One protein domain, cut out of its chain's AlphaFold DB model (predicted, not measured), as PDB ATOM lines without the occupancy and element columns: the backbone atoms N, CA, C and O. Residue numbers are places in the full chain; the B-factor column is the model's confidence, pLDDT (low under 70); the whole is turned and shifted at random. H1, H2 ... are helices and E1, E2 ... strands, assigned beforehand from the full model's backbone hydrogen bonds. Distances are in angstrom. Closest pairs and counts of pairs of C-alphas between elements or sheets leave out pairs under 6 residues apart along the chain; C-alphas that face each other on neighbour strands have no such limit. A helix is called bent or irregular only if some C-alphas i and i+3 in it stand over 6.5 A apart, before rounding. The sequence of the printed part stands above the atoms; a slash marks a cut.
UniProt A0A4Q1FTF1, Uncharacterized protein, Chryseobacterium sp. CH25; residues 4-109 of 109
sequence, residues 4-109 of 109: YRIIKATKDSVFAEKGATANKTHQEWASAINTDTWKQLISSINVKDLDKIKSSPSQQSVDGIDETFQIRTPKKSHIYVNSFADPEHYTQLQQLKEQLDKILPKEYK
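What this domain is: This is residues 4 to 109 of the 109 residues of an uncharacterized protein of Chryseobacterium sp. CH25 (UniProt A0A4Q1FTF1). Two small antiparallel sheets sit side by side, the strands E1, E2, E3 and then the hairpin of E4 and E5, with E1 and E4 next to each other. The long helix H2 crosses past both, and the short helix H1 packs on it. The 106 printed residues hold two named helices and five named strands, in the order E1 E2 E3 H1 E4 E5 H2, class mixed. The whole is compact, with a radius of gyration of the C-alphas of 14.5 A and spans of 42 by 38 by 23 A.

Where its parts are: Find C-alpha 4 at (78.359, 37.264, 86.830), where E1, residues 4 to 9, begins. E2, residues 13 to 20, spans 24.2 A, and E3, residues 25 to 32, spans 24.3 A. H1 is residues 35 to 42, E4 68 to 72 and E5 77 to 81. H2, residues 87 to 103, spans 24.7 A and ends at C-alpha 103, (93.793, 40.996, 76.428); it is only just irregular, with C-alphas 88 and 91 6.8 A apart.

How they stand to each other: E1, E2 and E3 form a meander, each strand the antiparallel neighbour of the one before: look for N 6 and O 17 at 2.8 A, and N 16 and O 29 at 2.8 A. In the hairpin of E4 and E5, N 69 and O 80 are 2.9 A apart. E1 and E4 are near each other, with 6 pairs of C-alphas within 10 A; E2 and E4 are apart. H1 and H2 are on the sheet of E1, E2 and E3, but each only grazes it, H2 with residues 97 to 103. H2 touches H1 with residues 96 to 100 alone, closest at the C-alphas of Leu 41 and Gln 99, 5.8 A, opposite ways at a shallow tilt of 32 degrees, only just short of steep. Every O i to N i+4 pair is within hydrogen-bond range in H1, and 8 of 13 in H2.

The domain as a whole: The C-alphas of Asn 23 and Lys 48, the two farthest apart, are 41.7 A apart. The printed part has no cut; look at residues 43 to 67 for the one long link, H1 to E4. Residue 63 has pLDDT under 70.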
ATOM      1  N   TYR A   4      78.168  37.695  88.208       89.62
ATOM      2  CA  TYR A   4      78.359  37.264  86.830       89.62
ATOM      3  C   TYR A   4      79.562  37.961  86.201       89.62
ATOM      4  O   TYR A   4      79.920  39.086  86.561       89.62
ATOM      5  N   ARG A   5      80.151  37.284  85.214       93.12
ATOM      6  CA  ARG A   5      81.170  37.814  84.312       93.12
ATOM      7  C   ARG A   5      80.861  37.320  82.906       93.12
ATOM      8  O   ARG A   5      80.655  36.129  82.698       93.12
ATOM      9  N   ILE A   6      80.824  38.234  81.949       94.88
ATOM     10  CA  ILE A   6      80.538  37.952  80.547       94.88
ATOM     11  C   ILE A   6      81.686  38.515  79.723       94.88
ATOM     12  O   ILE A   6      82.017  39.690  79.831       94.88
ATOM     13  N   ILE A   7      82.275  37.680  78.873       96.88
ATOM     14  CA  ILE A   7      83.279  38.102  77.897       96.88
ATOM     15  C   ILE A   7      82.740  37.774  76.511       96.88
ATOM     16  O   ILE A   7      82.307  36.653  76.250       96.88
ATOM     17  N   LYS A   8      82.758  38.759  75.617       97.06
ATOM     18  CA  LYS A   8      82.349  38.616  74.218       97.06
ATOM     19  C   LYS A   8      83.521  39.018  73.339       97.06
ATOM     20  O   LYS A   8      84.064  40.103  73.501       97.06
ATOM     21  N   ALA A   9      83.893  38.167  72.393       96.81
ATOM     22  CA  ALA A   9      84.936  38.464  71.420       96.81
ATOM     23  C   ALA A   9      84.383  38.319  70.001       96.81
ATOM     24  O   ALA A   9      83.706  37.342  69.673       96.81
ATOM     25  N   THR A  10      84.679  39.303  69.164       96.31
ATOM     26  CA  THR A  10      84.390  39.325  67.731       96.31
ATOM     27  C   THR A  10      85.685  39.584  66.971       96.31
ATOM     28  O   THR A  10      86.714  39.876  67.575       96.31
ATOM     29  N   LYS A  11      85.635  39.523  65.637       95.50
ATOM     30  CA  LYS A  11      86.796  39.838  64.798       95.50
ATOM     31  C   LYS A  11      87.356  41.242  65.040       95.50
ATOM     32  O   LYS A  11      88.551  41.447  64.847       95.50
ATOM     33  N   ASP A  12      86.501  42.166  65.462       96.12
ATOM     34  CA  ASP A  12      86.816  43.589  65.521       96.12
ATOM     35  C   ASP A  12      87.019  44.085  66.961       96.12
ATOM     36  O   ASP A  12      87.647  45.122  67.180       96.12
ATOM     37  N   SER A  13      86.512  43.361  67.969       97.12
ATOM     38  CA  SER A  13      86.557  43.811  69.365       97.12
ATOM     39  C   SER A  13      86.438  42.699  70.408       97.12
ATOM     40  O   SER A  13      85.894  41.623  70.151       97.12
ATOM     41  N   VAL A  14      86.899  43.004  71.624       97.62
ATOM     42  CA  VAL A  14      86.621  42.245  72.850       97.62
ATOM     43  C   VAL A  14      85.871  43.149  73.823       97.62
ATOM     44  O   VAL A  14      86.233  44.307  74.013       97.62
ATOM     45  N   PHE A  15      84.831  42.604  74.440       97.69
ATOM     46  CA  PHE A  15      84.007  43.231  75.461       97.69
ATOM     47  C   PHE A  15      84.003  42.354  76.712       97.69
ATOM     48  O   PHE A  15      83.914  41.128  76.609       97.69
ATOM     49  N   ALA A  16      84.079  42.975  77.881       97.25
ATOM     50  CA  ALA A  16      83.976  42.322  79.171       97.25
ATOM     51  C   ALA A  16      83.008  43.085  80.067       97.25
ATOM     52  O   ALA A  16      83.027  44.309  80.121       97.25
ATOM     53  N   GLU A  17      82.190  42.343  80.791       95.50
ATOM     54  CA  GLU A  17      81.195  42.862  81.717       95.50
ATOM     55  C   GLU A  17      81.225  42.012  82.977       95.50
ATOM     56  O   GLU A  17      81.383  40.790  82.905       95.50
ATOM     57  N   LYS A  18      81.078  42.638  84.140       94.00
ATOM     58  CA  LYS A  18      80.893  41.922  85.400       94.00
ATOM     59  C   LYS A  18      79.979  42.694  86.336       94.00
ATOM     60  O   LYS A  18      79.907  43.923  86.284       94.00
ATOM     61  N   GLY A  19      79.322  41.980  87.236       92.12
ATOM     62  CA  GLY A  19      78.441  42.607  88.206       92.12
ATOM     63  C   GLY A  19      77.943  41.662  89.282       92.12
ATOM     64  O   GLY A  19      78.125  40.448  89.209       92.12
ATOM     65  N   ALA A  20      77.294  42.243  90.286       89.12
ATOM     66  CA  ALA A  20      76.655  41.515  91.370       89.12
ATOM     67  C   ALA A  20      75.270  42.104  91.641       89.12
ATOM     68  O   ALA A  20      75.137  43.285  91.974       89.12
ATOM     69  N   THR A  21      74.226  41.275  91.561       82.31
ATOM     70  CA  THR A  21      72.843  41.731  91.787       82.31
ATOM     71  C   THR A  21      72.647  42.250  93.211       82.31
ATOM     72  O   THR A  21      71.931  43.225  93.422       82.31
ATOM     73  N   ALA A  22      73.314  41.633  94.191       80.75
ATOM     74  CA  ALA A  22      73.183  41.992  95.603       80.75
ATOM     75  C   ALA A  22      73.691  43.403  95.922       80.75
ATOM     76  O   ALA A  22      73.070  44.112  96.708       80.75
ATOM     77  N   ASN A  23      74.777  43.819  95.268       81.75
ATOM     78  CA  ASN A  23      75.412  45.115  95.503       81.75
ATOM     79  C   ASN A  23      75.103  46.133  94.393       81.75
ATOM     80  O   ASN A  23      75.649  47.232  94.412       81.75
ATOM     81  N   LYS A  24      74.237  45.774  93.431       84.00
ATOM     82  CA  LYS A  24      73.892  46.578  92.244       84.00
ATOM     83  C   LYS A  24      75.128  47.107  91.508       84.00
ATOM     84  O   LYS A  24      75.132  48.232  91.013       84.00
ATOM     85  N   THR A  25      76.185  46.303  91.455       90.19
ATOM     86  CA  THR A  25      77.410  46.658  90.744       90.19
ATOM     87  C   THR A  25      77.320  46.185  89.301       90.19
ATOM     88  O   THR A  25      76.855  45.077  89.026       90.19
ATOM     89  N   HIS A  26      77.769  47.035  88.386       93.00
ATOM     90  CA  HIS A  26      77.903  46.732  86.970       93.00
ATOM     91  C   HIS A  26      79.104  47.512  86.439       93.00
ATOM     92  O   HIS A  26      79.210  48.719  86.663       93.00
ATOM     93  N   GLN A  27      80.034  46.803  85.812       94.50
ATOM     94  CA  GLN A  27      81.230  47.368  85.203       94.50
ATOM     95  C   GLN A  27      81.410  46.744  83.827       94.50
ATOM     96  O   GLN A  27      81.233  45.533  83.670       94.50
ATOM     97  N   GLU A  28      81.783  47.568  82.860       96.56
ATOM     98  CA  GLU A  28      82.014  47.159  81.483       96.56
ATOM     99  C   GLU A  28      83.327  47.723  80.942       96.56
ATOM    100  O   GLU A  28      83.794  48.800  81.320       96.56
ATOM    101  N   TRP A  29      83.926  46.969  80.031       97.56
ATOM    102  CA  TRP A  29      85.124  47.346  79.307       97.56
ATOM    103  C   TRP A  29      85.044  46.823  77.883       97.56
ATOM    104  O   TRP A  29      84.584  45.709  77.634       97.56
ATOM    105  N   ALA A  30      85.534  47.615  76.938       96.69
ATOM    106  CA  ALA A  30      85.627  47.227  75.545       96.69
ATOM    107  C   ALA A  30      86.957  47.689  74.959       96.69
ATOM    108  O   ALA A  30      87.452  48.768  75.288       96.69
ATOM    109  N   SER A  31      87.503  46.900  74.042       96.94
ATOM    110  CA  SER A  31      88.655  47.293  73.242       96.94
ATOM    111  C   SER A  31      88.538  46.755  71.826       96.94
ATOM    112  O   SER A  31      88.092  45.626  71.606       96.94
ATOM    113  N   ALA A  32      88.965  47.565  70.859       97.50
ATOM    114  CA  ALA A  32      89.149  47.110  69.493       97.50
ATOM    115  C   ALA A  32      90.336  46.139  69.427       97.50
ATOM    116  O   ALA A  32      91.333  46.305  70.135       97.50
ATOM    117  N   ILE A  33      90.242  45.140  68.554       96.81
ATOM    118  CA  ILE A  33      91.350  44.232  68.257       96.81
ATOM    119  C   ILE A  33      91.647  44.242  66.764       96.81
ATOM    120  O   ILE A  33      90.797  44.566  65.939       96.81
ATOM    121  N   ASN A  34      92.877  43.882  66.411       96.56
ATOM    122  CA  ASN A  34      93.255  43.715  65.017       96.56
ATOM    123  C   ASN A  34      93.071  42.257  64.563       96.56
ATOM    124  O   ASN A  34      92.808  41.343  65.351       96.56
ATOM    125  N   THR A  35      93.240  42.037  63.259       95.81
ATOM    126  CA  THR A  35      93.065  40.713  62.648       95.81
ATOM    127  C   THR A  35      94.054  39.673  63.186       95.81
ATOM    128  O   THR A  35      93.693  38.500  63.271       95.81
ATOM    129  N   ASP A  36      95.275  40.058  63.558       95.81
ATOM    130  CA  ASP A  36      96.273  39.127  64.093       95.81
ATOM    131  C   ASP A  36      95.918  38.674  65.511       95.81
ATOM    132  O   ASP A  36      95.953  37.476  65.796       95.81
ATOM    133  N   THR A  37      95.455  39.592  66.363       95.69
ATOM    134  CA  THR A  37      94.892  39.266  67.680       95.69
ATOM    135  C   THR A  37      93.686  38.339  67.547       95.69
ATOM    136  O   THR A  37      93.601  37.338  68.256       95.69
ATOM    137  N   TRP A  38      92.776  38.609  66.603       96.56
ATOM    138  CA  TRP A  38      91.634  37.726  66.357       96.56
ATOM    139  C   TRP A  38      92.064  36.322  65.918       96.56
ATOM    140  O   TRP A  38      91.565  35.333  66.453       96.56
ATOM    141  N   LYS A  39      93.017  36.215  64.981       95.69
ATOM    142  CA  LYS A  39      93.566  34.923  64.539       95.69
ATOM    143  C   LYS A  39      94.184  34.146  65.699       95.69
ATOM    144  O   LYS A  39      93.967  32.942  65.786       95.69
ATOM    145  N   GLN A  40      94.922  34.818  66.582       95.06
ATOM    146  CA  GLN A  40      95.503  34.196  67.773       95.06
ATOM    147  C   GLN A  40      94.420  33.701  68.738       95.06
ATOM    148  O   GLN A  40      94.503  32.559  69.186       95.06
ATOM    149  N   LEU A  41      93.384  34.505  68.998       94.88
ATOM    150  CA  LEU A  41      92.265  34.126  69.865       94.88
ATOM    151  C   LEU A  41      91.570  32.848  69.394       94.88
ATOM    152  O   LEU A  41      91.339  31.946  70.190       94.88
ATOM    153  N   ILE A  42      91.259  32.750  68.100       94.19
ATOM    154  CA  ILE A  42      90.533  31.590  67.563       94.19
ATOM    155  C   ILE A  42      91.440  30.398  67.232       94.19
ATOM    156  O   ILE A  42      90.927  29.341  66.878       94.19
ATOM    157  N   SER A  43      92.767  30.548  67.322       94.25
ATOM    158  CA  SER A  43      93.726  29.521  66.883       94.25
ATOM    159  C   SER A  43      93.642  28.215  67.672       94.25
ATOM    160  O   SER A  43      93.956  27.162  67.121       94.25
ATOM    161  N   SER A  44      93.188  28.265  68.928       90.69
ATOM    162  CA  SER A  44      92.998  27.070  69.751       90.69
ATOM    163  C   SER A  44      91.731  26.291  69.395       90.69
ATOM    164  O   SER A  44      91.624  25.125  69.753       90.69
ATOM    165  N   ILE A  45      90.767  26.901  68.698       93.94
ATOM    166  CA  ILE A  45      89.442  26.312  68.484       93.94
ATOM    167  C   ILE A  45      89.431  25.415  67.247       93.94
ATOM    168  O   ILE A  45      89.458  25.888  66.107       93.94
ATOM    169  N   ASN A  46      89.284  24.105  67.461       93.19
ATOM    170  CA  ASN A  46      89.059  23.165  66.371       93.19
ATOM    171  C   ASN A  46      87.561  23.034  66.077       93.19
ATOM    172  O   ASN A  46      86.834  22.283  66.726       93.19
ATOM    173  N   VAL A  47      87.105  23.710  65.020       92.00
ATOM    174  CA  VAL A  47      85.691  23.719  64.603       92.00
ATOM    175  C   VAL A  47      85.113  22.310  64.388       92.00
ATOM    176  O   VAL A  47      83.916  22.112  64.576       92.00
ATOM    177  N   LYS A  48      85.938  21.319  64.015       91.25
ATOM    178  CA  LYS A  48      85.485  19.932  63.791       91.25
ATOM    179  C   LYS A  48      85.151  19.188  65.083       91.25
ATOM    180  O   LYS A  48      84.362  18.248  65.041       91.25
ATOM    181  N   ASP A  49      85.745  19.597  66.199       92.06
ATOM    182  CA  ASP A  49      85.575  18.932  67.492       92.06
ATOM    183  C   ASP A  49      84.517  19.610  68.363       92.06
ATOM    184  O   ASP A  49      84.099  19.036  69.361       92.06
ATOM    185  N   LEU A  50      84.009  20.777  67.955       93.56
ATOM    186  CA  LEU A  50      82.932  21.485  68.651       93.56
ATOM    187  C   LEU A  50      81.692  20.600  68.880       93.56
ATOM    188  O   LEU A  50      81.074  20.648  69.934       93.56
ATOM    189  N   ASP A  51      81.351  19.730  67.930       92.50
ATOM    190  CA  ASP A  51      80.215  18.807  68.079       92.50
ATOM    191  C   ASP A  51      80.459  17.642  69.045       92.50
ATOM    192  O   ASP A  51      79.529  16.903  69.361       92.50
ATOM    193  N   LYS A  52      81.701  17.466  69.500       93.56
ATOM    194  CA  LYS A  52      82.097  16.388  70.410       93.56
ATOM    195  C   LYS A  52      82.197  16.847  71.860       93.56
ATOM    196  O   LYS A  52      82.134  15.995  72.742       93.56
ATOM    197  N   ILE A  53      82.328  18.158  72.095       93.81
ATOM    198  CA  ILE A  53      82.452  18.735  73.437       93.81
ATOM    199  C   ILE A  53      81.191  18.423  74.237       93.81
ATOM    200  O   ILE A  53      80.076  18.771  73.831       93.81
ATOM    201  N   LYS A  54      81.366  17.804  75.402       93.75
ATOM    202  CA  LYS A  54      80.253  17.494  76.303       93.75
ATOM    203  C   LYS A  54      80.066  18.591  77.343       93.75
ATOM    204  O   LYS A  54      81.017  19.107  77.918       93.75
ATOM    205  N   SER A  55      78.803  18.921  77.588       94.12
ATOM    206  CA  SER A  55      78.402  19.728  78.743       94.12
ATOM    207  C   SER A  55      78.141  18.830  79.945       94.12
ATOM    208  O   SER A  55      77.857  17.639  79.785       94.12
ATOM    209  N   SER A  56      78.157  19.414  81.134       90.69
ATOM    210  CA  SER A  56      77.588  18.794  82.327       90.69
ATOM    211  C   SER A  56      76.370  19.585  82.822       90.69
ATOM    212  O   SER A  56      76.115  20.697  82.346       90.69
ATOM    213  N   PRO A  57      75.548  19.002  83.715       88.38
ATOM    214  CA  PRO A  57      74.476  19.741  84.369       88.38
ATOM    215  C   PRO A  57      74.997  20.980  85.109       88.38
ATOM    216  O   PRO A  57      76.162  21.038  85.505       88.38
ATOM    217  N   SER A  58      74.105  21.945  85.337       85.31
ATOM    218  CA  SER A  58      74.395  23.100  86.192       85.31
ATOM    219  C   SER A  58      74.838  22.637  87.580       85.31
ATOM    220  O   SER A  58      74.197  21.781  88.198       85.31
ATOM    221  N   GLN A  59      75.937  23.211  88.058       82.44
ATOM    222  CA  GLN A  59      76.491  22.997  89.392       82.44
ATOM    223  C   GLN A  59      76.303  24.222  90.289       82.44
ATOM    224  O   GLN A  59      76.700  24.185  91.448       82.44
ATOM    225  N   GLN A  60      75.562  25.238  89.832       78.62
ATOM    226  CA  GLN A  60      75.308  26.482  90.563       78.62
ATOM    227  C   GLN A  60      74.766  26.283  91.996       78.62
ATOM    228  O   GLN A  60      75.017  27.107  92.870       78.62
ATOM    229  N   SER A  61      74.036  25.193  92.267       75.69
ATOM    230  CA  SER A  61      73.549  24.868  93.624       75.69
ATOM    231  C   SER A  61      74.615  24.255  94.548       75.69
ATOM    232  O   SER A  61      74.380  24.138  95.748       75.69
ATOM    233  N   VAL A  62      75.758  23.840  93.997       72.62
ATOM    234  CA  VAL A  62      76.857  23.139  94.675       72.62
ATOM    235  C   VAL A  62      78.087  24.042  94.810       72.62
ATOM    236  O   VAL A  62      78.613  24.163  95.912       72.62
ATOM    237  N   ASP A  63      78.530  24.685  93.723       66.75
ATOM    238  CA  ASP A  63      79.760  25.497  93.671       66.75
ATOM    239  C   ASP A  63      79.521  27.005  93.451       66.75
ATOM    240  O   ASP A  63      80.420  27.819  93.659       66.75
ATOM    241  N   GLY A  64      78.289  27.387  93.105       73.31
ATOM    242  CA  GLY A  64      77.829  28.770  93.021       73.31
ATOM    243  C   GLY A  64      77.885  29.421  91.636       73.31
ATOM    244  O   GLY A  64      77.182  30.419  91.451       73.31
ATOM    245  N   ILE A  65      78.653  28.905  90.663       82.75
ATOM    246  CA  ILE A  65      78.821  29.546  89.342       82.75
ATOM    247  C   ILE A  65      79.002  28.499  88.240       82.75
ATOM    248  O   ILE A  65      79.971  27.751  88.243       82.75
ATOM    249  N   ASP A  66      78.133  28.541  87.227       90.25
ATOM    250  CA  ASP A  66      78.340  27.778  85.997       90.25
ATOM    251  C   ASP A  66      79.249  28.523  85.013       90.25
ATOM    252  O   ASP A  66      79.101  29.724  84.770       90.25
ATOM    253  N   GLU A  67      80.135  27.781  84.357       92.38
ATOM    254  CA  GLU A  67      80.880  28.264  83.203       92.38
ATOM    255  C   GLU A  67      80.104  27.955  81.922       92.38
ATOM    256  O   GLU A  67      79.754  26.807  81.653       92.38
ATOM    257  N   THR A  68      79.859  28.977  81.100       95.19
ATOM    258  CA  THR A  68      79.207  28.800  79.800       95.19
ATOM    259  C   THR A  68      80.063  29.354  78.673       95.19
ATOM    260  O   THR A  68      80.463  30.517  78.690       95.19
ATOM    261  N   PHE A  69      80.267  28.541  77.640       95.94
ATOM    262  CA  PHE A  69      80.844  28.972  76.374       95.94
ATOM    263  C   PHE A  69      79.777  28.997  75.292       95.94
ATOM    264  O   PHE A  69      79.044  28.028  75.112       95.94
ATOM    265  N   GLN A  70      79.751  30.075  74.512       96.69
ATOM    266  CA  GLN A  70      78.970  30.149  73.286       96.69
ATOM    267  C   GLN A  70      79.894  30.446  72.105       96.69
ATOM    268  O   GLN A  70      80.479  31.524  72.016       96.69
ATOM    269  N   ILE A  71      79.997  29.499  71.172       95.50
ATOM    270  CA  ILE A  71      80.812  29.636  69.959       95.50
ATOM    271  C   ILE A  71      79.886  29.665  68.748       95.50
ATOM    272  O   ILE A  71      79.196  28.691  68.440       95.50
ATOM    273  N   ARG A  72      79.881  30.791  68.029       95.38
ATOM    274  CA  ARG A  72      79.096  30.960  66.804       95.38
ATOM    275  C   ARG A  72      79.967  30.720  65.578       95.38
ATOM    276  O   ARG A  72      80.903  31.466  65.314       95.38
ATOM    277  N   THR A  73      79.620  29.699  64.806       92.69
ATOM    278  CA  THR A  73      80.203  29.431  63.485       92.69
ATOM    279  C   THR A  73      79.243  29.909  62.388       92.69
ATOM    280  O   THR A  73      78.070  30.165  62.676       92.69
ATOM    281  N   PRO A  74      79.673  29.987  61.113       91.88
ATOM    282  CA  PRO A  74      78.760  30.295  60.010       91.88
ATOM    283  C   PRO A  74      77.600  29.300  59.866       91.88
ATOM    284  O   PRO A  74      76.556  29.656  59.334       91.88
ATOM    285  N   LYS A  75      77.779  28.052  60.324       91.31
ATOM    286  CA  LYS A  75      76.777  26.988  60.189       91.31
ATOM    287  C   LYS A  75      75.786  26.966  61.351       91.31
ATOM    288  O   LYS A  75      74.601  26.753  61.123       91.31
ATOM    289  N   LYS A  76      76.270  27.128  62.588       94.12
ATOM    290  CA  LYS A  76      75.451  27.033  63.805       94.12
ATOM    291  C   LYS A  76      76.122  27.654  65.030       94.12
ATOM    292  O   LYS A  76      77.323  27.931  65.030       94.12
ATOM    293  N   SER A  77      75.326  27.841  66.079       95.12
ATOM    294  CA  SER A  77      75.799  28.204  67.416       95.12
ATOM    295  C   SER A  77      75.964  26.945  68.258       95.12
ATOM    296  O   SER A  77      75.068  26.107  68.285       95.12
ATOM    297  N   HIS A  78      77.086  26.846  68.958       95.88
ATOM    298  CA  HIS A  78      77.352  25.809  69.944       95.88
ATOM    299  C   HIS A  78      77.342  26.437  71.333       95.88
ATOM    300  O   HIS A  78      77.854  27.547  71.499       95.88
ATOM    301  N   ILE A  79      76.742  25.754  72.304       96.12
ATOM    302  CA  ILE A  79      76.661  26.204  73.693       96.12
ATOM    303  C   ILE A  79      77.134  25.052  74.571       96.12
ATOM    304  O   ILE A  79      76.647  23.933  74.410       96.12
ATOM    305  N   TYR A  80      78.063  25.337  75.478       95.81
ATOM    306  CA  TYR A  80      78.586  24.364  76.429       95.81
ATOM    307  C   TYR A  80      78.471  24.903  77.842       95.81
ATOM    308  O   TYR A  80      78.878  26.037  78.084       95.81
ATOM    309  N   VAL A  81      77.947  24.088  78.753       95.00
ATOM    310  CA  VAL A  81      77.859  24.398  80.185       95.00
ATOM    311  C   VAL A  81      78.785  23.449  80.933       95.00
ATOM    312  O   VAL A  81      78.707  22.237  80.734       95.00
ATOM    313  N   ASN A  82      79.675  23.995  81.760       93.38
ATOM    314  CA  ASN A  82      80.593  23.238  82.610       93.38
ATOM    315  C   ASN A  82      81.354  22.147  81.831       93.38
ATOM    316  O   ASN A  82      81.427  20.981  82.233       93.38
ATOM    317  N   SER A  83      81.893  22.528  80.668       93.50
ATOM    318  CA  SER A  83      82.599  21.628  79.744       93.50
ATOM    319  C   SER A  83      83.922  21.089  80.285       93.50
ATOM    320  O   SER A  83      84.481  20.171  79.698       93.50
ATOM    321  N   PHE A  84      84.416  21.602  81.415       91.00
ATOM    322  CA  PHE A  84      85.557  21.024  82.134       91.00
ATOM    323  C   PHE A  84      85.320  19.564  82.564       91.00
ATOM    324  O   PHE A  84      86.278  18.843  82.831       91.00
ATOM    325  N   ALA A  85      84.063  19.108  82.580       89.62
ATOM    326  CA  ALA A  85      83.699  17.704  82.754       89.62
ATOM    327  C   ALA A  85      84.134  16.789  81.583       89.62
ATOM    328  O   ALA A  85      84.050  15.567  81.707       89.62
ATOM    329  N   ASP A  86      84.607  17.354  80.467       90.94
ATOM    330  CA  ASP A  86      85.163  16.654  79.302       90.94
ATOM    331  C   ASP A  86      86.631  17.063  79.064       90.94
ATOM    332  O   ASP A  86      86.916  17.882  78.186       90.94
ATOM    333  N   PRO A  87      87.592  16.525  79.842       88.38
ATOM    334  CA  PRO A  87      88.985  16.969  79.793       88.38
ATOM    335  C   PRO A  87      89.638  16.821  78.415       88.38
ATOM    336  O   PRO A  87      90.515  17.613  78.079       88.38
ATOM    337  N   GLU A  88      89.205  15.836  77.621       88.62
ATOM    338  CA  GLU A  88      89.739  15.565  76.282       88.62
ATOM    339  C   GLU A  88      89.509  16.749  75.336       88.62
ATOM    340  O   GLU A  88      90.424  17.167  74.626       88.62
ATOM    341  N   HIS A  89      88.307  17.331  75.356       90.19
ATOM    342  CA  HIS A  89      87.959  18.425  74.454       90.19
ATOM    343  C   HIS A  89      88.014  19.805  75.113       90.19
ATOM    344  O   HIS A  89      88.089  20.805  74.397       90.19
ATOM    345  N   TYR A  90      88.010  19.887  76.447       92.31
ATOM    346  CA  TYR A  90      88.016  21.148  77.194       92.31
ATOM    347  C   TYR A  90      89.298  21.967  77.006       92.31
ATOM    348  O   TYR A  90      89.248  23.197  77.054       92.31
ATOM    349  N   THR A  91      90.438  21.325  76.724       93.38
ATOM    350  CA  THR A  91      91.731  22.014  76.562       93.38
ATOM    351  C   THR A  91      91.667  23.180  75.569       93.38
ATOM    352  O   THR A  91      92.256  24.228  75.820       93.38
ATOM    353  N   GLN A  92      90.901  23.063  74.478       94.25
ATOM    354  CA  GLN A  92      90.764  24.147  73.495       94.25
ATOM    355  C   GLN A  92      90.031  25.385  74.044       94.25
ATOM    356  O   GLN A  92      90.370  26.522  73.700       94.25
ATOM    357  N   LEU A  93      89.038  25.164  74.913       95.31
ATOM    358  CA  LEU A  93      88.253  26.208  75.569       95.31
ATOM    359  C   LEU A  93      89.068  26.868  76.685       95.31
ATOM    360  O   LEU A  93      89.044  28.090  76.832       95.31
ATOM    361  N   GLN A  94      89.861  26.076  77.409       95.12
ATOM    362  CA  GLN A  94      90.827  26.588  78.375       95.12
ATOM    363  C   GLN A  94      91.871  27.487  77.699       95.12
ATOM    364  O   GLN A  94      92.088  28.612  78.143       95.12
ATOM    365  N   GLN A  95      92.464  27.047  76.588       95.25
ATOM    366  CA  GLN A  95      93.420  27.859  75.831       95.25
ATOM    367  C   GLN A  95      92.792  29.163  75.325       95.25
ATOM    368  O   GLN A  95      93.435  30.210  75.376       95.25
ATOM    369  N   LEU A  96      91.528  29.135  74.879       95.19
ATOM    370  CA  LEU A  96      90.803  30.349  74.495       95.19
ATOM    371  C   LEU A  96      90.700  31.334  75.672       95.19
ATOM    372  O   LEU A  96      90.976  32.521  75.490       95.19
ATOM    373  N   LYS A  97      90.355  30.855  76.876       94.75
ATOM    374  CA  LYS A  97      90.332  31.686  78.094       94.75
ATOM    375  C   LYS A  97      91.700  32.296  78.385       94.75
ATOM    376  O   LYS A  97      91.793  33.500  78.585       94.75
ATOM    377  N   GLU A  98      92.761  31.499  78.318       95.00
ATOM    378  CA  GLU A  98      94.129  31.975  78.547       95.00
ATOM    379  C   GLU A  98      94.555  33.053  77.536       95.00
ATOM    380  O   GLU A  98      95.287  33.980  77.888       95.00
ATOM    381  N   GLN A  99      94.104  32.973  76.277       94.75
ATOM    382  CA  GLN A  99      94.346  34.042  75.302       94.75
ATOM    383  C   GLN A  99      93.510  35.293  75.597       94.75
ATOM    384  O   GLN A  99      94.031  36.403  75.486       94.75
ATOM    385  N   LEU A 100      92.248  35.142  76.011       95.00
ATOM    386  CA  LEU A 100      91.413  36.271  76.437       95.00
ATOM    387  C   LEU A 100      92.021  36.987  77.649       95.00
ATOM    388  O   LEU A 100      92.107  38.213  77.650       95.00
ATOM    389  N   ASP A 101      92.549  36.254  78.628       94.25
ATOM    390  CA  ASP A 101      93.180  36.822  79.825       94.25
ATOM    391  C   ASP A 101      94.430  37.660  79.521       94.25
ATOM    392  O   ASP A 101      94.825  38.506  80.328       94.25
ATOM    393  N   LYS A 102      95.068  37.479  78.361       93.94
ATOM    394  CA  LYS A 102      96.169  38.354  77.914       93.94
ATOM    395  C   LYS A 102      95.674  39.713  77.423       93.94
ATOM    396  O   LYS A 102      96.438  40.672  77.459       93.94
ATOM    397  N   ILE A 103      94.422  39.789  76.976       94.00
ATOM    398  CA  ILE A 103      93.793  40.996  76.428       94.00
ATOM    399  C   ILE A 103      93.042  41.760  77.520       94.00
ATOM    400  O   ILE A 103      93.041  42.990  77.526       94.00
ATOM    401  N   LEU A 104      92.400  41.039  78.440       95.31
ATOM    402  CA  LEU A 104      91.544  41.641  79.455       95.31
ATOM    403  C   LEU A 104      92.342  42.488  80.464       95.31
ATOM    404  O   LEU A 104      93.441  42.100  80.881       95.31
ATOM    405  N   PRO A 105      91.789  43.622  80.932       94.19
ATOM    406  CA  PRO A 105      92.355  44.361  82.053       94.19
ATOM    407  C   PRO A 105      92.308  43.514  83.325       94.19
ATOM    408  O   PRO A 105      91.409  42.696  83.493       94.19
ATOM    409  N   LYS A 106      93.233  43.752  84.264       92.00
ATOM    410  CA  LYS A 106      93.335  42.983  85.522       92.00
ATOM    411  C   LYS A 106      92.020  42.927  86.309       92.00
ATOM    412  O   LYS A 106      91.754  41.927  86.958       92.00
ATOM    413  N   GLU A 107      91.208  43.978  86.252       90.31
ATOM    414  CA  GLU A 107      89.917  44.031  86.944       90.31
ATOM    415  C   GLU A 107      88.846  43.108  86.326       90.31
ATOM    416  O   GLU A 107      87.877  42.785  87.006       90.31
ATOM    417  N   TYR A 108      89.022  42.665  85.078       89.00
ATOM    418  CA  TYR A 108      88.132  41.739  84.368       89.00
ATOM    419  C   TYR A 108      88.769  40.364  84.149       89.00
ATOM    420  O   TYR A 108      88.250  39.617  83.321       89.00
ATOM    421  N   LYS A 109      89.888  40.050  84.815       83.00
ATOM    422  CA  LYS A 109      90.508  38.715  84.814       83.00
ATOM    423  C   LYS A 109      89.903  37.818  85.881       83.00
ATOM    424  O   LYS A 109      89.414  38.353  86.896       83.00
TER     425      LYS A 109